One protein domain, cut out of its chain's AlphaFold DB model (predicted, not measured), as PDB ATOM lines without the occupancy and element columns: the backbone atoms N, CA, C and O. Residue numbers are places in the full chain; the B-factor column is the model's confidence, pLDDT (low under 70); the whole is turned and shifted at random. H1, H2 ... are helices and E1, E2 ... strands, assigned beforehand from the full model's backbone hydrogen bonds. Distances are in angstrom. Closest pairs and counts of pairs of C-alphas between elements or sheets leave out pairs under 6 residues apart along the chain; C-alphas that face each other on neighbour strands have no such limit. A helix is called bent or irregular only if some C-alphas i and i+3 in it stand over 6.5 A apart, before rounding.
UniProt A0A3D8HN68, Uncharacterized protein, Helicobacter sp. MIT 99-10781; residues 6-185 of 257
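What this domain is: This is residues 6 to 185 of the 257 residues of an uncharacterized protein of Helicobacter sp. MIT 99-10781 (UniProt A0A3D8HN68). A long helix, H3, runs through the middle, with a small three-stranded sheet on one side of it, the helical hairpin H1 and H2 packed on another, and a cluster of helices, H4 to H9, on the side away from the sheet. H7 packs on H3 within that cluster, H4 and H9 lie side by side, H5 is at the far end, and H10 lies at the margin near H2. The printed part has 180 residues with ten named helices and three named strands, in the order H1 H2 E1 E2 E3 H3 to H10; the sheet, E1 E3 E2, is mixed, and the class is mostly helix. It is compact, with a radius of gyration of the C-alphas of 15.7 A, and spans 42 by 37 by 27 A.

Where its parts are: H1, residues 6 to 17, begins at C-alpha 6 (-27.739, 4.443, 22.528). H2, residues 21 to 36, is 23.5 A long, with a kink of 26 degrees near residue 29. E1 is residues 40 to 44, E2 53 to 56 and E3 61 to 65. H3, residues 71 to 91, is 30.2 A long and starts at C-alpha 71 (-21.743, 17.150, 35.562). H4, residues 101 to 118, is 25.4 A long. H5 is residues 121 to 126, H6 130 to 135, H7 138 to 146, H8 148 to 156 and H9 160 to 172. H10, residues 176 to 185, ends at C-alpha 185 (-37.438, 8.211, 10.143). H3 is irregular, with C-alphas 86 and 89 7.3 A apart, as is H10, with 181 and 184 7.1 A apart; H6 only just is, with 130 and 133 6.7 A apart.

How they stand to each other: E1 and E3 are parallel, with N 42 and O 62 2.9 A apart; E3 and E2, a hairpin, are antiparallel, with N 63 and O 54 at 2.8 A. H3 lies over E3 and E2 at a height over the sheet of 8.3 A. H1 touches H3 at Phe 14 and Ser 75, closest C-alphas 4.8 A apart. H3 and H7 touch, closest C-alphas His 80 and Ala 143, 4.6 A, opposite ways at a shallow tilt of 33 degrees, only just short of steep. H4 and H9 touch, closest C-alphas Gly 106 and Ala 166, 4.0 A. H6 touches H5, closest C-alphas Tyr 132 and Phe 124, 4.8 A, and H8, Ala 131 and Phe 150, 4.8 A. H2 and H10 are close but not clearly touching, closest C-alphas Thr 36 and Thr 179, 7.3 A. Each O i to N i+4 pair is within hydrogen-bond range in H1, H5, H8 and H9; the counts are 11 of 12 in H2, 14 of 17 in H3, 12 of 14 in H4, 3 of 5 in H7, 4 of 6 in H10 and 0 of 2 in H6, where 2 of 3 O i to N i+3 pairs are.

The domain as a whole: The farthest C-alphas, of Asn 47 and Ser 101, are 44.6 A apart. The printed part has no cut and no long link. Mean pLDDT of the printed part is 84.3; residues 46 to 51, 68 to 71, 94 to 95 and 175 to 185 are under 70.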
ATOM      1  N   SER A   6     -28.012   3.017  22.326       90.81
ATOM      2  CA  SER A   6     -27.739   4.443  22.528       90.81
ATOM      3  C   SER A   6     -28.513   4.989  23.726       90.81
ATOM      4  O   SER A   6     -27.916   5.664  24.560       90.81
ATOM      5  N   LEU A   7     -29.789   4.622  23.888       92.94
ATOM      6  CA  LEU A   7     -30.613   5.059  25.017       92.94
ATOM      7  C   LEU A   7     -30.222   4.398  26.345       92.94
ATOM      8  O   LEU A   7     -30.259   5.063  27.374       92.94
ATOM      9  N   GLN A   8     -29.753   3.147  26.350       93.94
ATOM     10  CA  GLN A   8     -29.164   2.533  27.552       93.94
ATOM     11  C   GLN A   8     -27.952   3.331  28.048       93.94
ATOM     12  O   GLN A   8     -27.850   3.640  29.235       93.94
ATOM     13  N   LYS A   9     -27.054   3.719  27.132       93.12
ATOM     14  CA  LYS A   9     -25.906   4.576  27.459       93.12
ATOM     15  C   LYS A   9     -26.362   5.948  27.962       93.12
ATOM     16  O   LYS A   9     -25.815   6.442  28.943       93.12
ATOM     17  N   THR A  10     -27.364   6.543  27.320       95.12
ATOM     18  CA  THR A  10     -27.948   7.820  27.751       95.12
ATOM     19  C   THR A  10     -28.525   7.738  29.155       95.12
ATOM     20  O   THR A  10     -28.232   8.614  29.961       95.12
ATOM     21  N   LYS A  11     -29.270   6.671  29.479       96.62
ATOM     22  CA  LYS A  11     -29.790   6.422  30.828       96.62
ATOM     23  C   LYS A  11     -28.667   6.360  31.855       96.62
ATOM     24  O   LYS A  11     -28.733   7.062  32.853       96.62
ATOM     25  N   ALA A  12     -27.611   5.597  31.577       94.38
ATOM     26  CA  ALA A  12     -26.469   5.491  32.482       94.38
ATOM     27  C   ALA A  12     -25.805   6.856  32.756       94.38
ATOM     28  O   ALA A  12     -25.588   7.207  33.912       94.38
ATOM     29  N   ILE A  13     -25.538   7.645  31.707       92.69
ATOM     30  CA  ILE A  13     -24.919   8.976  31.838       92.69
ATOM     31  C   ILE A  13     -25.859   9.943  32.568       92.69
ATOM     32  O   ILE A  13     -25.426  10.666  33.462       92.69
ATOM     33  N   PHE A  14     -27.147   9.951  32.221       94.75
ATOM     34  CA  PHE A  14     -28.131  10.802  32.881       94.75
ATOM     35  C   PHE A  14     -28.212  10.496  34.380       94.75
ATOM     36  O   PHE A  14     -28.058  11.405  35.189       94.75
ATOM     37  N   THR A  15     -28.378   9.226  34.762       94.31
ATOM     38  CA  THR A  15     -28.461   8.809  36.170       94.31
ATOM     39  C   THR A  15     -27.184   9.123  36.947       94.31
ATOM     40  O   THR A  15     -27.265   9.505  38.109       94.31
ATOM     41  N   GLN A  16     -26.011   9.003  36.320       92.19
ATOM     42  CA  GLN A  16     -24.734   9.337  36.957       92.19
ATOM     43  C   GLN A  16     -24.629  10.823  37.338       92.19
ATOM     44  O   GLN A  16     -23.952  11.160  38.309       92.19
ATOM     45  N   HIS A  17     -25.251  11.709  36.561       91.00
ATOM     46  CA  HIS A  17     -25.048  13.152  36.672       91.00
ATOM     47  C   HIS A  17     -26.247  13.923  37.234       91.00
ATOM     48  O   HIS A  17     -26.075  15.025  37.755       91.00
ATOM     49  N   ASN A  18     -27.452  13.361  37.150       92.94
ATOM     50  CA  ASN A  18     -28.665  14.024  37.593       92.94
ATOM     51  C   ASN A  18     -28.816  13.976  39.122       92.94
ATOM     52  O   ASN A  18     -28.945  12.903  39.705       92.94
ATOM     53  N   ALA A  19     -28.907  15.149  39.749       90.69
ATOM     54  CA  ALA A  19     -29.227  15.304  41.173       90.69
ATOM     55  C   ALA A  19     -30.660  15.826  41.426       90.69
ATOM     56  O   ALA A  19     -31.055  16.032  42.570       90.69
ATOM     57  N   ASP A  20     -31.437  16.065  40.367       91.19
ATOM     58  CA  ASP A  20     -32.755  16.694  40.426       91.19
ATOM     59  C   ASP A  20     -33.872  15.643  40.318       91.19
ATOM     60  O   ASP A  20     -34.014  14.964  39.297       91.19
ATOM     61  N   SER A  21     -34.675  15.491  41.375       90.56
ATOM     62  CA  SER A  21     -35.751  14.494  41.426       90.56
ATOM     63  C   SER A  21     -36.879  14.771  40.431       90.56
ATOM     64  O   SER A  21     -37.465  13.820  39.915       90.56
ATOM     65  N   PHE A  22     -37.145  16.042  40.107       90.31
ATOM     66  CA  PHE A  22     -38.118  16.406  39.075       90.31
ATOM     67  C   PHE A  22     -37.655  15.883  37.712       90.31
ATOM     68  O   PHE A  22     -38.401  15.205  37.006       90.31
ATOM     69  N   ASN A  23     -36.386  16.130  37.377       94.31
ATOM     70  CA  ASN A  23     -35.799  15.645  36.132       94.31
ATOM     71  C   ASN A  23     -35.755  14.112  36.089       94.31
ATOM     72  O   ASN A  23     -35.989  13.538  35.031       94.31
ATOM     73  N   ALA A  24     -35.491  13.444  37.218       92.69
ATOM     74  CA  ALA A  24     -35.484  11.983  37.289       92.69
ATOM     75  C   ALA A  24     -36.854  11.378  36.943       92.69
ATOM     76  O   ALA A  24     -36.917  10.424  36.171       92.69
ATOM     77  N   GLN A  25     -37.939  11.948  37.476       88.06
ATOM     78  CA  GLN A  25     -39.301  11.482  37.196       88.06
ATOM     79  C   GLN A  25     -39.676  11.691  35.729       88.06
ATOM     80  O   GLN A  25     -40.125  10.757  35.067       88.06
ATOM     81  N   LEU A  26     -39.435  12.893  35.201       89.31
ATOM     82  CA  LEU A  26     -39.759  13.208  33.814       89.31
ATOM     83  C   LEU A  26     -38.947  12.355  32.826       89.31
ATOM     84  O   LEU A  26     -39.472  11.893  31.812       89.31
ATOM     85  N   PHE A  27     -37.673  12.111  33.135       95.75
ATOM     86  CA  PHE A  27     -36.774  11.347  32.277       95.75
ATOM     87  C   PHE A  27     -37.257   9.919  32.020       95.75
ATOM     88  O   PHE A  27     -37.113   9.444  30.896       95.75
ATOM     89  N   GLU A  28     -37.831   9.235  33.013       91.69
ATOM     90  CA  GLU A  28     -38.277   7.844  32.850       91.69
ATOM     91  C   GLU A  28     -39.381   7.706  31.791       91.69
ATOM     92  O   GLU A  28     -39.318   6.794  30.965       91.69
ATOM     93  N   ASN A  29     -40.329   8.644  31.726       87.12
ATOM     94  CA  ASN A  29     -41.365   8.623  30.688       87.12
ATOM     95  C   ASN A  29     -40.790   9.044  29.329       87.12
ATOM     96  O   ASN A  29     -41.016   8.383  28.312       87.12
ATOM     97  N   VAL A  30     -39.980  10.109  29.318       95.00
ATOM     98  CA  VAL A  30     -39.363  10.641  28.097       95.00
ATOM     99  C   VAL A  30     -38.474   9.597  27.419       95.00
ATOM    100  O   VAL A  30     -38.554   9.431  26.206       95.00
ATOM    101  N   ILE A  31     -37.634   8.868  28.162       95.69
ATOM    102  CA  ILE A  31     -36.709   7.899  27.559       95.69
ATOM    103  C   ILE A  31     -37.427   6.671  26.995       95.69
ATOM    104  O   ILE A  31     -36.995   6.119  25.980       95.69
ATOM    105  N   VAL A  32     -38.526   6.249  27.627       90.31
ATOM    106  CA  VAL A  32     -39.364   5.158  27.119       90.31
ATOM    107  C   VAL A  32     -40.019   5.581  25.812       90.31
ATOM    108  O   VAL A  32     -39.913   4.854  24.824       90.31
ATOM    109  N   LEU A  33     -40.617   6.772  25.764       89.12
ATOM    110  CA  LEU A  33     -41.223   7.278  24.538       89.12
ATOM    111  C   LEU A  33     -40.182   7.522  23.439       89.12
ATOM    112  O   LEU A  33     -40.390   7.118  22.300       89.12
ATOM    113  N   ALA A  34     -39.027   8.098  23.773       92.19
ATOM    114  CA  ALA A  34     -37.924   8.274  22.833       92.19
ATOM    115  C   ALA A  34     -37.496   6.931  22.216       92.19
ATOM    116  O   ALA A  34     -37.229   6.851  21.018       92.19
ATOM    117  N   ASN A  35     -37.485   5.851  23.006       91.00
ATOM    118  CA  ASN A  35     -37.215   4.507  22.502       91.00
ATOM    119  C   ASN A  35     -38.302   4.011  21.543       91.00
ATOM    120  O   ASN A  35     -37.976   3.478  20.484       91.00
ATOM    121  N   THR A  36     -39.569   4.202  21.904       86.00
ATOM    122  CA  THR A  36     -40.728   3.855  21.068       86.00
ATOM    123  C   THR A  36     -40.714   4.610  19.737       86.00
ATOM    124  O   THR A  36     -40.972   4.022  18.693       86.00
ATOM    125  N   LEU A  37     -40.319   5.884  19.758       83.19
ATOM    126  CA  LEU A  37     -40.171   6.734  18.576       83.19
ATOM    127  C   LEU A  37     -38.865   6.491  17.808       83.19
ATOM    128  O   LEU A  37     -38.590   7.203  16.846       83.19
ATOM    129  N   GLY A  38     -38.032   5.533  18.227       84.94
ATOM    130  CA  GLY A  38     -36.783   5.193  17.545       84.94
ATOM    131  C   GLY A  38     -35.721   6.299  17.583       84.94
ATOM    132  O   GLY A  38     -34.892   6.402  16.677       84.94
ATOM    133  N   VAL A  39     -35.730   7.144  18.615       86.69
ATOM    134  CA  VAL A  39     -34.738   8.209  18.801       86.69
ATOM    135  C   VAL A  39     -33.362   7.597  19.054       86.69
ATOM    136  O   VAL A  39     -33.188   6.695  19.880       86.69
ATOM    137  N   SER A  40     -32.352   8.124  18.365       89.00
ATOM    138  CA  SER A  40     -30.953   7.752  18.581       89.00
ATOM    139  C   SER A  40     -30.189   8.875  19.266       89.00
ATOM    140  O   SER A  40     -30.279  10.034  18.872       89.00
ATOM    141  N   VAL A  41     -29.386   8.534  20.276       90.38
ATOM    142  CA  VAL A  41     -28.537   9.504  20.980       90.38
ATOM    143  C   VAL A  41     -27.072   9.271  20.642       90.38
ATOM    144  O   VAL A  41     -26.563   8.153  20.758       90.38
ATOM    145  N   ARG A  42     -26.367  10.342  20.279       89.88
ATOM    146  CA  ARG A  42     -24.914  10.340  20.110       89.88
ATOM    147  C   ARG A  42     -24.260  11.360  21.027       89.88
ATOM    148  O   ARG A  42     -24.713  12.494  21.162       89.88
ATOM    149  N   PHE A  43     -23.142  10.950  21.605       88.19
ATOM    150  CA  PHE A  43     -22.311  11.807  22.433       88.19
ATOM    151  C   PHE A  43     -21.095  12.248  21.637       88.19
ATOM    152  O   PHE A  43     -20.458  11.429  20.970       88.19
ATOM    153  N   TYR A  44     -20.775  13.531  21.710       84.12
ATOM    154  CA  TYR A  44     -19.577  14.086  21.101       84.12
ATOM    155  C   TYR A  44     -18.781  14.873  22.135       84.12
ATOM    156  O   TYR A  44     -19.343  15.430  23.073       84.12
ATOM    157  N   ASN A  45     -17.465  14.935  21.933       75.69
ATOM    158  CA  ASN A  45     -16.564  15.736  22.749       75.69
ATOM    159  C   ASN A  45     -16.035  16.875  21.887       75.69
ATOM    160  O   ASN A  45     -15.072  16.706  21.140       75.69
ATOM    161  N   ALA A  46     -16.703  18.026  21.936       64.06
ATOM    162  CA  ALA A  46     -16.225  19.218  21.250       64.06
ATOM    163  C   ALA A  46     -15.575  20.160  22.264       64.06
ATOM    164  O   ALA A  46     -16.237  20.643  23.175       64.06
ATOM    165  N   ASN A  47     -14.297  20.486  22.056       57.53
ATOM    166  CA  ASN A  47     -13.615  21.564  22.784       57.53
ATOM    167  C   ASN A  47     -14.029  22.967  22.287       57.53
ATOM    168  O   ASN A  47     -13.601  23.965  22.853       57.53
ATOM    169  N   VAL A  48     -14.820  23.052  21.205       50.72
ATOM    170  CA  VAL A  48     -14.974  24.285  20.404       50.72
ATOM    171  C   VAL A  48     -16.440  24.702  20.182       50.72
ATOM    172  O   VAL A  48     -16.697  25.833  19.778       50.72
ATOM    173  N   ARG A  49     -17.437  23.843  20.457       51.16
ATOM    174  CA  ARG A  49     -18.857  24.205  20.275       51.16
ATOM    175  C   ARG A  49     -19.474  24.682  21.589       51.16
ATOM    176  O   ARG A  49     -19.463  23.954  22.571       51.16
ATOM    177  N   LYS A  50     -20.061  25.886  21.569       59.16
ATOM    178  CA  LYS A  50     -20.823  26.497  22.679       59.16
ATOM    179  C   LYS A  50     -22.206  25.860  22.923       59.16
ATOM    180  O   LYS A  50     -22.920  26.320  23.803       59.16
ATOM    181  N   GLN A  51     -22.607  24.862  22.135       67.62
ATOM    182  CA  GLN A  51     -23.901  24.185  22.273       67.62
ATOM    183  C   GLN A  51     -23.777  22.960  23.184       67.62
ATOM    184  O   GLN A  51     -22.879  22.136  22.999       67.62
ATOM    185  N   GLY A  52     -24.681  22.863  24.161       80.38
ATOM    186  CA  GLY A  52     -24.782  21.732  25.085       80.38
ATOM    187  C   GLY A  52     -25.385  20.480  24.445       80.38
ATOM    188  O   GLY A  52     -24.950  19.362  24.729       80.38
ATOM    189  N   GLY A  53     -26.317  20.672  23.513       89.31
ATOM    190  CA  GLY A  53     -26.976  19.616  22.764       89.31
ATOM    191  C   GLY A  53     -27.634  20.139  21.487       89.31
ATOM    192  O   GLY A  53     -27.501  21.319  21.150       89.31
ATOM    193  N   SER A  54     -28.241  19.222  20.736       91.44
ATOM    194  CA  SER A  54     -29.198  19.530  19.671       91.44
ATOM    195  C   SER A  54     -30.011  18.292  19.286       91.44
ATOM    196  O   SER A  54     -29.420  17.224  19.058       91.44
ATOM    197  N   TYR A  55     -31.308  18.457  19.068       92.56
ATOM    198  CA  TYR A  55     -32.170  17.497  18.389       92.56
ATOM    199  C   TYR A  55     -32.356  17.853  16.905       92.56
ATOM    200  O   TYR A  55     -32.566  19.008  16.546       92.56
ATOM    201  N   ALA A  56     -32.273  16.848  16.027       86.19
ATOM    202  CA  ALA A  56     -32.462  16.997  14.584       86.19
ATOM    203  C   ALA A  56     -33.705  16.212  14.105       86.19
ATOM    204  O   ALA A  56     -33.588  15.002  13.868       86.19
ATOM    205  N   PRO A  57     -34.864  16.876  13.900       80.81
ATOM    206  CA  PRO A  57     -36.132  16.227  13.546       80.81
ATOM    207  C   PRO A  57     -36.077  15.355  12.285       80.81
ATOM    208  O   PRO A  57     -36.697  14.297  12.250       80.81
ATOM    209  N   ASP A  58     -35.280  15.739  11.286       75.44
ATOM    210  CA  ASP A  58     -35.163  15.006  10.012       75.44
ATOM    211  C   ASP A  58     -34.431  13.661  10.135       75.44
ATOM    212  O   ASP A  58     -34.551  12.793   9.274       75.44
ATOM    213  N   THR A  59     -33.627  13.500  11.190       74.00
ATOM    214  CA  THR A  59     -32.820  12.286  11.428       74.00
ATOM    215  C   THR A  59     -33.218  11.539  12.683       74.00
ATOM    216  O   THR A  59     -32.725  10.444  12.922       74.00
ATOM    217  N   ASN A  60     -34.073  12.141  13.511       83.56
ATOM    218  CA  ASN A  60     -34.437  11.623  14.821       83.56
ATOM    219  C   ASN A  60     -33.225  11.393  15.752       83.56
ATOM    220  O   ASN A  60     -33.225  10.493  16.596       83.56
ATOM    221  N   ILE A  61     -32.170  12.203  15.581       87.25
ATOM    222  CA  ILE A  61     -30.925  12.095  16.344       87.25
ATOM    223  C   ILE A  61     -30.831  13.230  17.357       87.25
ATOM    224  O   ILE A  61     -30.856  14.410  17.006       87.25
ATOM    225  N   VAL A  62     -30.606  12.850  18.610       92.12
ATOM    226  CA  VAL A  62     -30.159  13.734  19.683       92.12
ATOM    227  C   VAL A  62     -28.635  13.691  19.755       92.12
ATOM    228  O   VAL A  62     -28.018  12.629  19.848       92.12
ATOM    229  N   SER A  63     -28.003  14.858  19.703       90.44
ATOM    230  CA  SER A  63     -26.557  15.015  19.858       90.44
ATOM    231  C   SER A  63     -26.272  15.749  21.158       90.44
ATOM    232  O   SER A  63     -26.691  16.889  21.292       90.44
ATOM    233  N   VAL A  64     -25.519  15.150  22.077       90.62
ATOM    234  CA  VAL A  64     -25.184  15.780  23.366       90.62
ATOM    235  C   VAL A  64     -23.678  15.944  23.501       90.62
ATOM    236  O   VAL A  64     -22.912  15.016  23.215       90.62
ATOM    237  N   ASN A  65     -23.247  17.122  23.946       86.31
ATOM    238  CA  ASN A  65     -21.859  17.345  24.311       86.31
ATOM    239  C   ASN A  65     -21.580  16.680  25.666       86.31
ATOM    240  O   ASN A  65     -22.076  17.127  26.697       86.31
ATOM    241  N   ALA A  66     -20.781  15.614  25.663       75.75
ATOM    242  CA  ALA A  66     -20.399  14.900  26.882       75.75
ATOM    243  C   ALA A  66     -19.184  15.527  27.588       75.75
ATOM    244  O   ALA A  66     -18.783  15.060  28.648       75.75
ATOM    245  N   ASN A  67     -18.594  16.572  27.004       70.75
ATOM    246  CA  ASN A  67     -17.376  17.209  27.494       70.75
ATOM    247  C   ASN A  67     -17.653  18.444  28.368       70.75
ATOM    248  O   ASN A  67     -16.820  19.352  28.445       70.75
ATOM    249  N   ASP A  68     -18.833  18.523  28.986       62.50
ATOM    250  CA  ASP A  68     -19.122  19.611  29.913       62.50
ATOM    251  C   ASP A  68     -18.399  19.347  31.242       62.50
ATOM    252  O   ASP A  68     -18.512  18.275  31.835       62.50
ATOM    253  N   LYS A  69     -17.622  20.330  31.710       57.22
ATOM    254  CA  LYS A  69     -16.870  20.233  32.976       57.22
ATOM    255  C   LYS A  69     -17.794  20.227  34.199       57.22
ATOM    256  O   LYS A  69     -17.337  19.965  35.307       57.22
ATOM    257  N   LEU A  70     -19.072  20.544  33.997       62.16
ATOM    258  CA  LEU A  70     -20.113  20.573  35.012       62.16
ATOM    259  C   LEU A  70     -21.071  19.404  34.767       62.16
ATOM    260  O   LEU A  70     -21.839  19.398  33.806       62.16
ATOM    261  N   ALA A  71     -20.976  18.392  35.631       65.75
ATOM    262  CA  ALA A  71     -21.743  17.150  35.562       65.75
ATOM    263  C   ALA A  71     -23.258  17.389  35.409       65.75
ATOM    264  O   ALA A  71     -23.894  16.805  34.536       65.75
ATOM    265  N   ASP A  72     -23.822  18.301  36.200       71.12
ATOM    266  CA  ASP A  72     -25.249  18.646  36.218       71.12
ATOM    267  C   ASP A  72     -25.770  19.155  34.860       71.12
ATOM    268  O   ASP A  72     -26.890  18.833  34.440       71.12
ATOM    269  N   LYS A  73     -24.937  19.894  34.119       82.44
ATOM    270  CA  LYS A  73     -25.282  20.386  32.782       82.44
ATOM    271  C   LYS A  73     -25.452  19.263  31.775       82.44
ATOM    272  O   LYS A  73     -26.336  19.366  30.928       82.44
ATOM    273  N   VAL A  74     -24.676  18.183  31.884       88.19
ATOM    274  CA  VAL A  74     -24.794  17.033  30.976       88.19
ATOM    275  C   VAL A  74     -26.173  16.391  31.111       88.19
ATOM    276  O   VAL A  74     -26.853  16.213  30.103       88.19
ATOM    277  N   SER A  75     -26.634  16.109  32.336       92.06
ATOM    278  CA  SER A  75     -27.982  15.558  32.554       92.06
ATOM    279  C   SER A  75     -29.085  16.493  32.057       92.06
ATOM    280  O   SER A  75     -30.046  16.031  31.441       92.06
ATOM    281  N   ARG A  76     -28.927  17.807  32.257       92.00
ATOM    282  CA  ARG A  76     -29.890  18.803  31.777       92.00
ATOM    283  C   ARG A  76     -29.956  18.839  30.252       92.00
ATOM    284  O   ARG A  76     -31.049  18.772  29.710       92.00
ATOM    285  N   HIS A  77     -28.813  18.880  29.564       92.38
ATOM    286  CA  HIS A  77     -28.781  18.846  28.100       92.38
ATOM    287  C   HIS A  77     -29.381  17.542  27.561       92.38
ATOM    288  O   HIS A  77     -30.150  17.581  26.612       92.38
ATOM    289  N   ILE A  78     -29.096  16.391  28.184       95.56
ATOM    290  CA  ILE A  78     -29.724  15.121  27.793       95.56
ATOM    291  C   ILE A  78     -31.250  15.227  27.847       95.56
ATOM    292  O   ILE A  78     -31.912  14.901  26.864       95.56
ATOM    293  N   LEU A  79     -31.805  15.659  28.982       97.00
ATOM    294  CA  LEU A  79     -33.255  15.716  29.148       97.00
ATOM    295  C   LEU A  79     -33.889  16.776  28.240       97.00
ATOM    296  O   LEU A  79     -34.894  16.479  27.607       97.00
ATOM    297  N   HIS A  80     -33.284  17.960  28.128       96.69
ATOM    298  CA  HIS A  80     -33.724  19.030  27.229       96.69
ATOM    299  C   HIS A  80     -33.883  18.516  25.788       96.69
ATOM    300  O   HIS A  80     -34.962  18.593  25.204       96.69
ATOM    301  N   GLU A  81     -32.837  17.898  25.233       96.81
ATOM    302  CA  GLU A  81     -32.882  17.413  23.850       96.81
ATOM    303  C   GLU A  81     -33.801  16.201  23.667       96.81
ATOM    304  O   GLU A  81     -34.405  16.026  22.607       96.81
ATOM    305  N   LEU A  82     -33.927  15.343  24.685       97.38
ATOM    306  CA  LEU A  82     -34.883  14.244  24.628       97.38
ATOM    307  C   LEU A  82     -36.328  14.750  24.669       97.38
ATOM    308  O   LEU A  82     -37.150  14.213  23.931       97.38
ATOM    309  N   ILE A  83     -36.636  15.793  25.447       97.50
ATOM    310  CA  ILE A  83     -37.959  16.431  25.424       97.50
ATOM    311  C   ILE A  83     -38.251  16.949  24.017       97.50
ATOM    312  O   ILE A  83     -39.285  16.590  23.462       97.50
ATOM    313  N   HIS A  84     -37.320  17.676  23.387       96.06
ATOM    314  CA  HIS A  84     -37.477  18.058  21.979       96.06
ATOM    315  C   HIS A  84     -37.766  16.855  21.079       96.06
ATOM    316  O   HIS A  84     -38.667  16.909  20.242       96.06
ATOM    317  N   SER A  85     -37.049  15.745  21.270       94.00
ATOM    318  CA  SER A  85     -37.221  14.558  20.431       94.00
ATOM    319  C   SER A  85     -38.614  13.930  20.503       94.00
ATOM    320  O   SER A  85     -39.079  13.370  19.508       94.00
ATOM    321  N   VAL A  86     -39.290  14.065  21.648       92.88
ATOM    322  CA  VAL A  86     -40.603  13.459  21.895       92.88
ATOM    323  C   VAL A  86     -41.771  14.440  21.814       92.88
ATOM    324  O   VAL A  86     -42.909  14.000  21.886       92.88
ATOM    325  N   THR A  87     -41.533  15.745  21.663       93.75
ATOM    326  CA  THR A  87     -42.613  16.748  21.567       93.75
ATOM    327  C   THR A  87     -42.629  17.505  20.246       93.75
ATOM    328  O   THR A  87     -43.707  17.870  19.778       93.75
ATOM    329  N   TYR A  88     -41.471  17.703  19.602       91.19
ATOM    330  CA  TYR A  88     -41.335  18.595  18.444       91.19
ATOM    331  C   TYR A  88     -42.343  18.283  17.335       91.19
ATOM    332  O   TYR A  88     -43.031  19.171  16.844       91.19
ATOM    333  N   ARG A  89     -42.460  17.003  16.951       83.12
ATOM    334  CA  ARG A  89     -43.354  16.594  15.858       83.12
ATOM    335  C   ARG A  89     -44.828  16.725  16.224       83.12
ATOM    336  O   ARG A  89     -45.630  16.965  15.331       83.12
ATOM    337  N   ALA A  90     -45.182  16.556  17.499       86.88
ATOM    338  CA  ALA A  90     -46.562  16.723  17.945       86.88
ATOM    339  C   ALA A  90     -46.958  18.198  17.850       86.88
ATOM    340  O   ALA A  90     -47.967  18.518  17.231       86.88
ATOM    341  N   ILE A  91     -46.104  19.089  18.359       89.25
ATOM    342  CA  ILE A  91     -46.315  20.543  18.334       89.25
ATOM    343  C   ILE A  91     -46.327  21.086  16.892       89.25
ATOM    344  O   ILE A  91     -47.178  21.898  16.553       89.25
ATOM    345  N   GLU A  92     -45.432  20.615  16.017       83.31
ATOM    346  CA  GLU A  92     -45.372  21.034  14.603       83.31
ATOM    347  C   GLU A  92     -46.342  20.267  13.681       83.31
ATOM    348  O   GLU A  92     -46.314  20.461  12.459       83.31
ATOM    349  N   SER A  93     -47.164  19.349  14.210       74.44
ATOM    350  CA  SER A  93     -47.954  18.449  13.366       74.44
ATOM    351  C   SER A  93     -48.956  19.228  12.517       74.44
ATOM    352  O   SER A  93     -49.916  19.810  13.017       74.44
ATOM    353  N   LYS A  94     -48.781  19.160  11.195       66.06
ATOM    354  CA  LYS A  94     -49.793  19.605  10.223       66.06
ATOM    355  C   LYS A  94     -50.922  18.589  10.040       66.06
ATOM    356  O   LYS A  94     -51.902  18.901   9.376       66.06
ATOM    357  N   GLN A  95     -50.754  17.393  10.599       65.38
ATOM    358  CA  GLN A  95     -51.689  16.276  10.539       65.38
ATOM    359  C   GLN A  95     -52.294  16.076  11.930       65.38
ATOM    360  O   GLN A  95     -51.923  15.158  12.668       65.38
ATOM    361  N   GLN A  96     -53.153  17.011  12.345       70.00
ATOM    362  CA  GLN A  96     -53.801  16.953  13.659       70.00
ATOM    363  C   GLN A  96     -54.683  15.708  13.812       70.00
ATOM    364  O   GLN A  96     -54.886  15.245  14.925       70.00
ATOM    365  N   GLU A  97     -55.142  15.119  12.707       72.75
ATOM    366  CA  GLU A  97     -55.911  13.876  12.678       72.75
ATOM    367  C   GLU A  97     -55.146  12.654  13.204       72.75
ATOM    368  O   GLU A  97     -55.766  11.649  13.550       72.75
ATOM    369  N   LEU A  98     -53.810  12.719  13.262       73.62
ATOM    370  CA  LEU A  98     -52.979  11.664  13.844       73.62
ATOM    371  C   LEU A  98     -52.771  11.836  15.353       73.62
ATOM    372  O   LEU A  98     -52.290  10.905  16.002       73.62
ATOM    373  N   LEU A  99     -53.090  13.014  15.895       79.94
ATOM    374  CA  LEU A  99     -52.998  13.305  17.318       79.94
ATOM    375  C   LEU A  99     -54.295  12.899  18.013       79.94
ATOM    376  O   LEU A  99     -55.390  13.103  17.485       79.94
ATOM    377  N   ASP A 100     -54.188  12.354  19.219       83.56
ATOM    378  CA  ASP A 100     -55.371  12.179  20.056       83.56
ATOM    379  C   ASP A 100     -55.836  13.516  20.667       83.56
ATOM    380  O   ASP A 100     -55.139  14.537  20.658       83.56
ATOM    381  N   SER A 101     -57.050  13.523  21.219       86.19
ATOM    382  CA  SER A 101     -57.649  14.728  21.798       86.19
ATOM    383  C   SER A 101     -56.879  15.277  23.003       86.19
ATOM    384  O   SER A 101     -56.860  16.493  23.196       86.19
ATOM    385  N   ALA A 102     -56.223  14.423  23.796       84.06
ATOM    386  CA  ALA A 102     -55.410  14.858  24.925       84.06
ATOM    387  C   ALA A 102     -54.109  15.516  24.443       84.06
ATOM    388  O   ALA A 102     -53.727  16.552  24.987       84.06
ATOM    389  N   GLN A 103     -53.476  14.991  23.393       85.88
ATOM    390  CA  GLN A 103     -52.326  15.614  22.732       85.88
ATOM    391  C   GLN A 103     -52.674  16.997  22.178       85.88
ATOM    392  O   GLN A 103     -51.950  17.954  22.448       85.88
ATOM    393  N   ILE A 104     -53.797  17.126  21.463       88.38
ATOM    394  CA  ILE A 104     -54.268  18.418  20.933       88.38
ATOM    395  C   ILE A 104     -54.496  19.414  22.075       88.38
ATOM    396  O   ILE A 104     -54.021  20.549  22.013       88.38
ATOM    397  N   GLN A 105     -55.170  18.983  23.146       88.12
ATOM    398  CA  GLN A 105     -55.383  19.817  24.325       88.12
ATOM    399  C   GLN A 105     -54.056  20.230  24.979       88.12
ATOM    400  O   GLN A 105     -53.881  21.395  25.326       88.12
ATOM    401  N   GLY A 106     -53.115  19.296  25.137       89.75
ATOM    402  CA  GLY A 106     -51.792  19.575  25.693       89.75
ATOM    403  C   GLY A 106     -51.025  20.599  24.857       89.75
ATOM    404  O   GLY A 106     -50.465  21.543  25.404       89.75
ATOM    405  N   ILE A 107     -51.049  20.481  23.528       92.62
ATOM    406  CA  ILE A 107     -50.406  21.454  22.634       92.62
ATOM    407  C   ILE A 107     -51.022  22.845  22.820       92.62
ATOM    408  O   ILE A 107     -50.277  23.809  22.998       92.62
ATOM    409  N   GLN A 108     -52.353  22.958  22.859       94.06
ATOM    410  CA  GLN A 108     -53.016  24.244  23.101       94.06
ATOM    411  C   GLN A 108     -52.608  24.850  24.453       94.06
ATOM    412  O   GLN A 108     -52.227  26.014  24.517       94.06
ATOM    413  N   GLU A 109     -52.601  24.049  25.522       91.31
ATOM    414  CA  GLU A 109     -52.186  24.493  26.858       91.31
ATOM    415  C   GLU A 109     -50.723  24.969  26.894       91.31
ATOM    416  O   GLU A 109     -50.409  25.930  27.602       91.31
ATOM    417  N   LEU A 110     -49.824  24.352  26.113       95.75
ATOM    418  CA  LEU A 110     -48.444  24.826  25.959       95.75
ATOM    419  C   LEU A 110     -48.376  26.178  25.241       95.75
ATOM    420  O   LEU A 110     -47.605  27.042  25.658       95.75
ATOM    421  N   HIS A 111     -49.167  26.382  24.187       95.62
ATOM    422  CA  HIS A 111     -49.231  27.675  23.502       95.62
ATOM    423  C   HIS A 111     -49.763  28.772  24.432       95.62
ATOM    424  O   HIS A 111     -49.112  29.807  24.578       95.62
ATOM    425  N   ASP A 112     -50.858  28.511  25.148       94.50
ATOM    426  CA  ASP A 112     -51.448  29.455  26.103       94.50
ATOM    427  C   ASP A 112     -50.478  29.792  27.252       94.50
ATOM    428  O   ASP A 112     -50.375  30.939  27.700       94.50
ATOM    429  N   ALA A 113     -49.732  28.799  27.752       92.56
ATOM    430  CA  ALA A 113     -48.699  29.016  28.763       92.56
ATOM    431  C   ALA A 113     -47.529  29.850  28.220       92.56
ATOM    432  O   ALA A 113     -47.024  30.729  28.924       92.56
ATOM    433  N   TYR A 114     -47.122  29.615  26.971       95.62
ATOM    434  CA  TYR A 114     -46.055  30.375  26.331       95.62
ATOM    435  C   TYR A 114     -46.435  31.842  26.123       95.62
ATOM    436  O   TYR A 114     -45.622  32.724  26.403       95.62
ATOM    437  N   GLU A 115     -47.669  32.142  25.713       94.75
ATOM    438  CA  GLU A 115     -48.143  33.525  25.576       94.75
ATOM    439  C   GLU A 115     -47.960  34.323  26.875       94.75
ATOM    440  O   GLU A 115     -47.476  35.459  26.849       94.75
ATOM    441  N   LYS A 116     -48.214  33.687  28.028       92.56
ATOM    442  CA  LYS A 116     -48.054  34.298  29.357       92.56
ATOM    443  C   LYS A 116     -46.613  34.632  29.735       92.56
ATOM    444  O   LYS A 116     -46.430  35.455  30.625       92.56
ATOM    445  N   ILE A 117     -45.603  34.033  29.105       92.12
ATOM    446  CA  ILE A 117     -44.187  34.261  29.456       92.12
ATOM    447  C   ILE A 117     -43.350  34.842  28.312       92.12
ATOM    448  O   ILE A 117     -42.265  35.366  28.552       92.12
ATOM    449  N   SER A 118     -43.834  34.777  27.070       92.19
ATOM    450  CA  SER A 118     -43.089  35.162  25.862       92.19
ATOM    451  C   SER A 118     -42.593  36.614  25.894       92.19
ATOM    452  O   SER A 118     -41.495  36.920  25.425       92.19
ATOM    453  N   HIS A 119     -43.358  37.506  26.527       90.31
ATOM    454  CA  HIS A 119     -43.011  38.916  26.694       90.31
ATOM    455  C   HIS A 119     -41.777  39.144  27.591       90.31
ATOM    456  O   HIS A 119     -41.125  40.184  27.486       90.31
ATOM    457  N   LEU A 120     -41.408  38.172  28.434       88.25
ATOM    458  CA  LEU A 120     -40.251  38.251  29.335       88.25
ATOM    459  C   LEU A 120     -38.917  38.016  28.614       88.25
ATOM    460  O   LEU A 120     -37.858  38.338  29.153       88.25
ATOM    461  N   LYS A 121     -38.950  37.496  27.379       89.12
ATOM    462  CA  LYS A 121     -37.760  37.170  26.578       89.12
ATOM    463  C   LYS A 121     -36.755  38.321  26.520       89.12
ATOM    464  O   LYS A 121     -35.561  38.108  26.730       89.12
ATOM    465  N   SER A 122     -37.227  39.539  26.256       85.94
ATOM    466  CA  SER A 122     -36.366  40.723  26.147       85.94
ATOM    467  C   SER A 122     -35.693  41.077  27.476       85.94
ATOM    468  O   SER A 122     -34.512  41.419  27.481       85.94
ATOM    469  N   ALA A 123     -36.408  40.944  28.597       83.31
ATOM    470  CA  ALA A 123     -35.860  41.187  29.931       83.31
ATOM    471  C   ALA A 123     -34.777  40.150  30.276       83.31
ATOM    472  O   ALA A 123     -33.652  40.510  30.621       83.31
ATOM    473  N   PHE A 124     -35.055  38.860  30.049       85.62
ATOM    474  CA  PHE A 124     -34.080  37.792  30.288       85.62
ATOM    475  C   PHE A 124     -32.825  37.919  29.422       85.62
ATOM    476  O   PHE A 124     -31.728  37.588  29.873       85.62
ATOM    477  N   GLN A 125     -32.964  38.426  28.192       82.81
ATOM    478  CA  GLN A 125     -31.826  38.669  27.310       82.81
ATOM    479  C   GLN A 125     -30.893  39.753  27.860       82.81
ATOM    480  O   GLN A 125     -29.672  39.590  27.821       82.81
ATOM    481  N   GLN A 126     -31.458  40.850  28.371       76.25
ATOM    482  CA  GLN A 126     -30.694  41.964  28.937       76.25
ATOM    483  C   GLN A 126     -29.967  41.551  30.219       76.25
ATOM    484  O   GLN A 126     -28.791  41.867  30.396       76.25
ATOM    485  N   GLU A 127     -30.635  40.766  31.062       77.31
ATOM    486  CA  GLU A 127     -30.080  40.236  32.310       77.31
ATOM    487  C   GLU A 127     -29.095  39.073  32.102       77.31
ATOM    488  O   GLU A 127     -28.482  38.607  33.062       77.31
ATOM    489  N   LYS A 128     -28.927  38.586  30.860       73.19
ATOM    490  CA  LYS A 128     -28.175  37.358  30.535       73.19
ATOM    491  C   LYS A 128     -28.630  36.167  31.389       73.19
ATOM    492  O   LYS A 128     -27.824  35.334  31.808       73.19
ATOM    493  N   ASN A 129     -29.931  36.108  31.654       75.88
ATOM    494  CA  ASN A 129     -30.540  35.123  32.528       75.88
ATOM    495  C   ASN A 129     -30.600  33.756  31.824       75.88
ATOM    496  O   ASN A 129     -30.937  33.668  30.643       75.88
ATOM    497  N   LEU A 130     -30.308  32.675  32.556       71.25
ATOM    498  CA  LEU A 130     -30.434  31.296  32.063       71.25
ATOM    499  C   LEU A 130     -31.871  30.955  31.629       71.25
ATOM    500  O   LEU A 130     -32.053  30.043  30.829       71.25
ATOM    501  N   ALA A 131     -32.866  31.707  32.107       78.56
ATOM    502  CA  ALA A 131     -34.265  31.609  31.705       78.56
ATOM    503  C   ALA A 131     -34.561  32.139  30.289       78.56
ATOM    504  O   ALA A 131     -35.640  31.875  29.762       78.56
ATOM    505  N   TYR A 132     -33.627  32.868  29.658       84.19
ATOM    506  CA  TYR A 132     -33.821  33.429  28.316       84.19
ATOM    507  C   TYR A 132     -34.237  32.368  27.297       84.19
ATOM    508  O   TYR A 132     -35.172  32.596  26.531       84.19
ATOM    509  N   TYR A 133     -33.560  31.215  27.311       84.81
ATOM    510  CA  TYR A 133     -33.778  30.152  26.332       84.81
ATOM    511  C   TYR A 133     -35.221  29.642  26.361       84.81
ATOM    512  O   TYR A 133     -35.863  29.589  25.318       84.81
ATOM    513  N   GLY A 134     -35.786  29.418  27.548       85.88
ATOM    514  CA  GLY A 134     -37.151  28.910  27.679       85.88
ATOM    515  C   GLY A 134     -38.240  29.898  27.240       85.88
ATOM    516  O   GLY A 134     -39.376  29.498  27.027       85.88
ATOM    517  N   ALA A 135     -37.919  31.183  27.055       89.38
ATOM    518  CA  ALA A 135     -38.850  32.186  26.528       89.38
ATOM    519  C   ALA A 135     -38.699  32.420  25.009       89.38
ATOM    520  O   ALA A 135     -39.297  33.348  24.466       89.38
ATOM    521  N   VAL A 136     -37.879  31.631  24.302       90.88
ATOM    522  CA  VAL A 136     -37.604  31.840  22.869       90.88
ATOM    523  C   VAL A 136     -38.782  31.442  21.980       90.88
ATOM    524  O   VAL A 136     -39.077  32.181  21.035       90.88
ATOM    525  N   ASN A 137     -39.380  30.279  22.247       93.81
ATOM    526  CA  ASN A 137     -40.553  29.706  21.584       93.81
ATOM    527  C   ASN A 137     -41.136  28.565  22.457       93.81
ATOM    528  O   ASN A 137     -40.557  28.214  23.486       93.81
ATOM    529  N   VAL A 138     -42.257  27.970  22.035       95.81
ATOM    530  CA  VAL A 138     -42.936  26.876  22.761       95.81
ATOM    531  C   VAL A 138     -42.055  25.630  22.924       95.81
ATOM    532  O   VAL A 138     -42.058  25.022  23.994       95.81
ATOM    533  N   HIS A 139     -41.276  25.262  21.901       95.06
ATOM    534  CA  HIS A 139     -40.380  24.097  21.943       95.06
ATOM    535  C   HIS A 139     -39.307  24.253  23.016       95.06
ATOM    536  O   HIS A 139     -39.059  23.336  23.794       95.06
ATOM    537  N   GLU A 140     -38.685  25.425  23.072       95.38
ATOM    538  CA  GLU A 140     -37.664  25.736  24.071       95.38
ATOM    539  C   GLU A 140     -38.280  25.840  25.466       95.38
ATOM    540  O   GLU A 140     -37.704  25.334  26.423       95.38
ATOM    541  N   MET A 141     -39.479  26.426  25.596       96.62
ATOM    542  CA  MET A 141     -40.193  26.487  26.875       96.62
ATOM    543  C   MET A 141     -40.408  25.092  27.461       96.62
ATOM    544  O   MET A 141     -40.136  24.870  28.643       96.62
ATOM    545  N   VAL A 142     -40.893  24.151  26.646       96.19
ATOM    546  CA  VAL A 142     -41.167  22.794  27.122       96.19
ATOM    547  C   VAL A 142     -39.878  22.022  27.413       96.19
ATOM    548  O   VAL A 142     -39.831  21.294  28.397       96.19
ATOM    549  N   ALA A 143     -38.806  22.206  26.637       96.56
ATOM    550  CA  ALA A 143     -37.522  21.542  26.883       96.56
ATOM    551  C   ALA A 143     -36.759  22.124  28.091       96.56
ATOM    552  O   ALA A 143     -36.126  21.390  28.863       96.56
ATOM    553  N   GLU A 144     -36.871  23.432  28.329       95.75
ATOM    554  CA  GLU A 144     -36.247  24.125  29.459       95.75
ATOM    555  C   GLU A 144     -36.918  23.841  30.808       95.75
ATOM    556  O   GLU A 144     -36.385  24.241  31.841       95.75
ATOM    557  N   VAL A 145     -38.000  23.054  30.882       95.12
ATOM    558  CA  VAL A 145     -38.451  22.504  32.179       95.12
ATOM    559  C   VAL A 145     -37.373  21.635  32.839       95.12
ATOM    560  O   VAL A 145     -37.369  21.476  34.057       95.12
ATOM    561  N   SER A 146     -36.414  21.121  32.062       94.06
ATOM    562  CA  SER A 146     -35.213  20.440  32.567       94.06
ATOM    563  C   SER A 146     -34.284  21.355  33.389       94.06
ATOM    564  O   SER A 146     -33.413  20.873  34.120       94.06
ATOM    565  N   ASN A 147     -34.463  22.677  33.301       92.62
ATOM    566  CA  ASN A 147     -33.680  23.699  33.979       92.62
ATOM    567  C   ASN A 147     -34.409  24.242  35.216       92.62
ATOM    568  O   ASN A 147     -35.446  24.899  35.122       92.62
ATOM    569  N   TYR A 148     -33.823  24.026  36.394       91.00
ATOM    570  CA  TYR A 148     -34.397  24.456  37.668       91.00
ATOM    571  C   TYR A 148     -34.686  25.964  37.747       91.00
ATOM    572  O   TYR A 148     -35.744  26.354  38.246       91.00
ATOM    573  N   GLU A 149     -33.796  26.815  37.229       89.94
ATOM    574  CA  GLU A 149     -33.999  28.270  37.271       89.94
ATOM    575  C   GLU A 149     -35.163  28.700  36.375       89.94
ATOM    576  O   GLU A 149     -35.969  29.544  36.768       89.94
ATOM    577  N   PHE A 150     -35.334  28.056  35.219       92.88
ATOM    578  CA  PHE A 150     -36.488  28.324  34.366       92.88
ATOM    579  C   PHE A 150     -37.794  27.842  35.008       92.88
ATOM    580  O   PHE A 150     -38.798  28.553  34.985       92.88
ATOM    581  N   ARG A 151     -37.786  26.694  35.703       92.38
ATOM    582  CA  ARG A 151     -38.963  26.251  36.471       92.38
ATOM    583  C   ARG A 151     -39.375  27.245  37.557       92.38
ATOM    584  O   ARG A 151     -40.568  27.362  37.825       92.38
ATOM    585  N   LYS A 152     -38.441  27.977  38.182       91.50
ATOM    586  CA  LYS A 152     -38.801  29.048  39.133       91.50
ATOM    587  C   LYS A 152     -39.572  30.171  38.451       91.50
ATOM    588  O   LYS A 152     -40.571  30.617  39.006       91.50
ATOM    589  N   VAL A 153     -39.152  30.577  37.254       90.62
ATOM    590  CA  VAL A 153     -39.875  31.570  36.447       90.62
ATOM    591  C   VAL A 153     -41.283  31.063  36.132       90.62
ATOM    592  O   VAL A 153     -42.264  31.742  36.422       90.62
ATOM    593  N   LEU A 154     -41.414  29.825  35.644       89.62
ATOM    594  CA  LEU A 154     -42.730  29.237  35.369       89.62
ATOM    595  C   LEU A 154     -43.628  29.196  36.622       89.62
ATOM    596  O   LEU A 154     -44.831  29.435  36.521       89.62
ATOM    597  N   LYS A 155     -43.063  28.934  37.811       90.56
ATOM    598  CA  LYS A 155     -43.799  28.997  39.087       90.56
ATOM    599  C   LYS A 155     -44.249  30.414  39.431       90.56
ATOM    600  O   LYS A 155     -45.397  30.590  39.814       90.56
ATOM    601  N   GLN A 156     -43.381  31.413  39.275       91.19
ATOM    602  CA  GLN A 156     -43.712  32.819  39.550       91.19
ATOM    603  C   GLN A 156     -44.880  33.321  38.695       91.19
ATOM    604  O   GLN A 156     -45.674  34.137  39.154       91.19
ATOM    605  N   HIS A 157     -45.015  32.789  37.479       87.31
ATOM    606  CA  HIS A 157     -46.100  33.118  36.558       87.31
ATOM    607  C   HIS A 157     -47.277  32.126  36.601       87.31
ATOM    608  O   HIS A 157     -48.181  32.228  35.775       87.31
ATOM    609  N   ASN A 158     -47.304  31.192  37.562       89.62
ATOM    610  CA  ASN A 158     -48.359  30.179  37.730       89.62
ATOM    611  C   ASN A 158     -48.620  29.331  36.470       89.62
ATOM    612  O   ASN A 158     -49.758  28.967  36.175       89.62
ATOM    613  N   VAL A 159     -47.567  29.026  35.708       89.69
ATOM    614  CA  VAL A 159     -47.653  28.223  34.477       89.69
ATOM    615  C   VAL A 159     -46.902  26.898  34.557       89.69
ATOM    616  O   VAL A 159     -47.088  26.067  33.675       89.69
ATOM    617  N   LEU A 160     -46.096  26.646  35.601       87.44
ATOM    618  CA  LEU A 160     -45.318  25.402  35.686       87.44
ATOM    619  C   LEU A 160     -46.208  24.153  35.613       87.44
ATOM    620  O   LEU A 160     -45.943  23.278  34.796       87.44
ATOM    621  N   ASP A 161     -47.255  24.082  36.433       81.06
ATOM    622  CA  ASP A 161     -48.117  22.895  36.485       81.06
ATOM    623  C   ASP A 161     -48.876  22.695  35.168       81.06
ATOM    624  O   ASP A 161     -49.048  21.564  34.727       81.06
ATOM    625  N   ILE A 162     -49.254  23.788  34.493       84.00
ATOM    626  CA  ILE A 162     -49.881  23.744  33.164       84.00
ATOM    627  C   ILE A 162     -48.910  23.121  32.159       84.00
ATOM    628  O   ILE A 162     -49.269  22.166  31.478       84.00
ATOM    629  N   VAL A 163     -47.665  23.606  32.110       87.75
ATOM    630  CA  VAL A 163     -46.642  23.099  31.184       87.75
ATOM    631  C   VAL A 163     -46.335  21.624  31.446       87.75
ATOM    632  O   VAL A 163     -46.237  20.844  30.502       87.75
ATOM    633  N   VAL A 164     -46.212  21.214  32.713       84.19
ATOM    634  CA  VAL A 164     -45.917  19.819  33.077       84.19
ATOM    635  C   VAL A 164     -47.088  18.896  32.747       84.19
ATOM    636  O   VAL A 164     -46.884  17.859  32.118       84.19
ATOM    637  N   CYS A 165     -48.317  19.276  33.099       78.56
ATOM    638  CA  CYS A 165     -49.509  18.502  32.752       78.56
ATOM    639  C   CYS A 165     -49.681  18.375  31.235       78.56
ATOM    640  O   CYS A 165     -49.975  17.289  30.738       78.56
ATOM    641  N   ALA A 166     -49.462  19.459  30.493       83.81
ATOM    642  CA  ALA A 166     -49.534  19.460  29.039       83.81
ATOM    643  C   ALA A 166     -48.454  18.572  28.399       83.81
ATOM    644  O   ALA A 166     -48.740  17.813  27.473       83.81
ATOM    645  N   LEU A 167     -47.230  18.593  28.937       87.94
ATOM    646  CA  LEU A 167     -46.153  17.695  28.520       87.94
ATOM    647  C   LEU A 167     -46.527  16.220  28.740       87.94
ATOM    648  O   LEU A 167     -46.323  15.405  27.845       87.94
ATOM    649  N   HIS A 168     -47.129  15.884  29.883       83.44
ATOM    650  CA  HIS A 168     -47.631  14.533  30.148       83.44
ATOM    651  C   HIS A 168     -48.758  14.126  29.199       83.44
ATOM    652  O   HIS A 168     -48.731  13.021  28.665       83.44
ATOM    653  N   LYS A 169     -49.702  15.027  28.899       82.19
ATOM    654  CA  LYS A 169     -50.738  14.765  27.886       82.19
ATOM    655  C   LYS A 169     -50.130  14.413  26.531       82.19
ATOM    656  O   LYS A 169     -50.651  13.532  25.857       82.19
ATOM    657  N   ILE A 170     -49.019  15.048  26.162       84.88
ATOM    658  CA  ILE A 170     -48.310  14.723  24.925       84.88
ATOM    659  C   ILE A 170     -47.613  13.365  25.032       84.88
ATOM    660  O   ILE A 170     -47.855  12.505  24.191       84.88
ATOM    661  N   ILE A 171     -46.775  13.169  26.054       83.69
ATOM    662  CA  ILE A 171     -45.917  11.983  26.203       83.69
ATOM    663  C   ILE A 171     -46.737  10.707  26.412       83.69
ATOM    664  O   ILE A 171     -46.475   9.687  25.775       83.69
ATOM    665  N   ASP A 172     -47.726  10.758  27.298       80.69
ATOM    666  CA  ASP A 172     -48.401   9.561  27.795       80.69
ATOM    667  C   ASP A 172     -49.492   9.055  26.832       80.69
ATOM    668  O   ASP A 172     -49.946   7.921  26.970       80.69
ATOM    669  N   ASN A 173     -49.889   9.857  25.835       77.31
ATOM    670  CA  ASN A 173     -50.974   9.517  24.905       77.31
ATOM    671  C   ASN A 173     -50.510   9.204  23.474       77.31
ATOM    672  O   ASN A 173     -51.331   9.017  22.586       77.31
ATOM    673  N   TYR A 174     -49.205   9.038  23.230       73.44
ATOM    674  CA  TYR A 174     -48.722   8.624  21.908       73.44
ATOM    675  C   TYR A 174     -49.432   7.363  21.387       73.44
ATOM    676  O   TYR A 174     -49.272   6.263  21.919       73.44
ATOM    677  N   THR A 175     -50.197   7.520  20.304       64.31
ATOM    678  CA  THR A 175     -50.908   6.403  19.678       64.31
ATOM    679  C   THR A 175     -49.968   5.551  18.824       64.31
ATOM    680  O   THR A 175     -48.955   6.022  18.290       64.31
ATOM    681  N   ASN A 176     -50.324   4.276  18.634       57.94
ATOM    682  CA  ASN A 176     -49.587   3.379  17.737       57.94
ATOM    683  C   ASN A 176     -49.577   3.897  16.289       57.94
ATOM    684  O   ASN A 176     -48.578   3.722  15.601       57.94
ATOM    685  N   SER A 177     -50.643   4.569  15.840       53.34
ATOM    686  CA  SER A 177     -50.741   5.152  14.495       53.34
ATOM    687  C   SER A 177     -49.770   6.316  14.302       53.34
ATOM    688  O   SER A 177     -49.052   6.358  13.305       53.34
ATOM    689  N   TYR A 178     -49.694   7.225  15.280       57.12
ATOM    690  CA  TYR A 178     -48.737   8.330  15.250       57.12
ATOM    691  C   TYR A 178     -47.300   7.800  15.309       57.12
ATOM    692  O   TYR A 178     -46.448   8.170  14.507       57.12
ATOM    693  N   THR A 179     -47.036   6.852  16.208       57.88
ATOM    694  CA  THR A 179     -45.720   6.211  16.341       57.88
ATOM    695  C   THR A 179     -45.298   5.505  15.048       57.88
ATOM    696  O   THR A 179     -44.171   5.692  14.595       57.88
ATOM    697  N   ALA A 180     -46.197   4.744  14.417       53.31
ATOM    698  CA  ALA A 180     -45.928   4.026  13.171       53.31
ATOM    699  C   ALA A 180     -45.694   4.967  11.983       53.31
ATOM    700  O   ALA A 180     -44.850   4.673  11.143       53.31
ATOM    701  N   PHE A 181     -46.380   6.113  11.931       51.44
ATOM    702  CA  PHE A 181     -46.148   7.117  10.892       51.44
ATOM    703  C   PHE A 181     -44.716   7.671  10.937       51.44
ATOM    704  O   PHE A 181     -44.120   7.937   9.894       51.44
ATOM    705  N   TYR A 182     -44.139   7.814  12.136       50.62
ATOM    706  CA  TYR A 182     -42.806   8.398  12.312       50.62
ATOM    707  C   TYR A 182     -41.679   7.379  12.548       50.62
ATOM    708  O   TYR A 182     -40.505   7.749  12.477       50.62
ATOM    709  N   ALA A 183     -42.007   6.100  12.749       49.69
ATOM    710  CA  ALA A 183     -41.049   4.999  12.830       49.69
ATOM    711  C   ALA A 183     -40.077   4.898  11.626       49.69
ATOM    712  O   ALA A 183     -38.902   4.612  11.871       49.69
ATOM    713  N   PRO A 184     -40.464   5.196  10.363       51.00
ATOM    714  CA  PRO A 184     -39.551   5.113   9.220       51.00
ATOM    715  C   PRO A 184     -38.369   6.084   9.316       51.00
ATOM    716  O   PRO A 184     -37.295   5.794   8.807       51.00
ATOM    717  N   PHE A 185     -38.515   7.219  10.012       47.84
ATOM    718  CA  PHE A 185     -37.438   8.211  10.143       47.84
ATOM    719  C   PHE A 185     -36.357   7.806  11.159       47.84
ATOM    720  O   PHE A 185     -35.319   8.465  11.252       47.84
TER     721      PHE A 185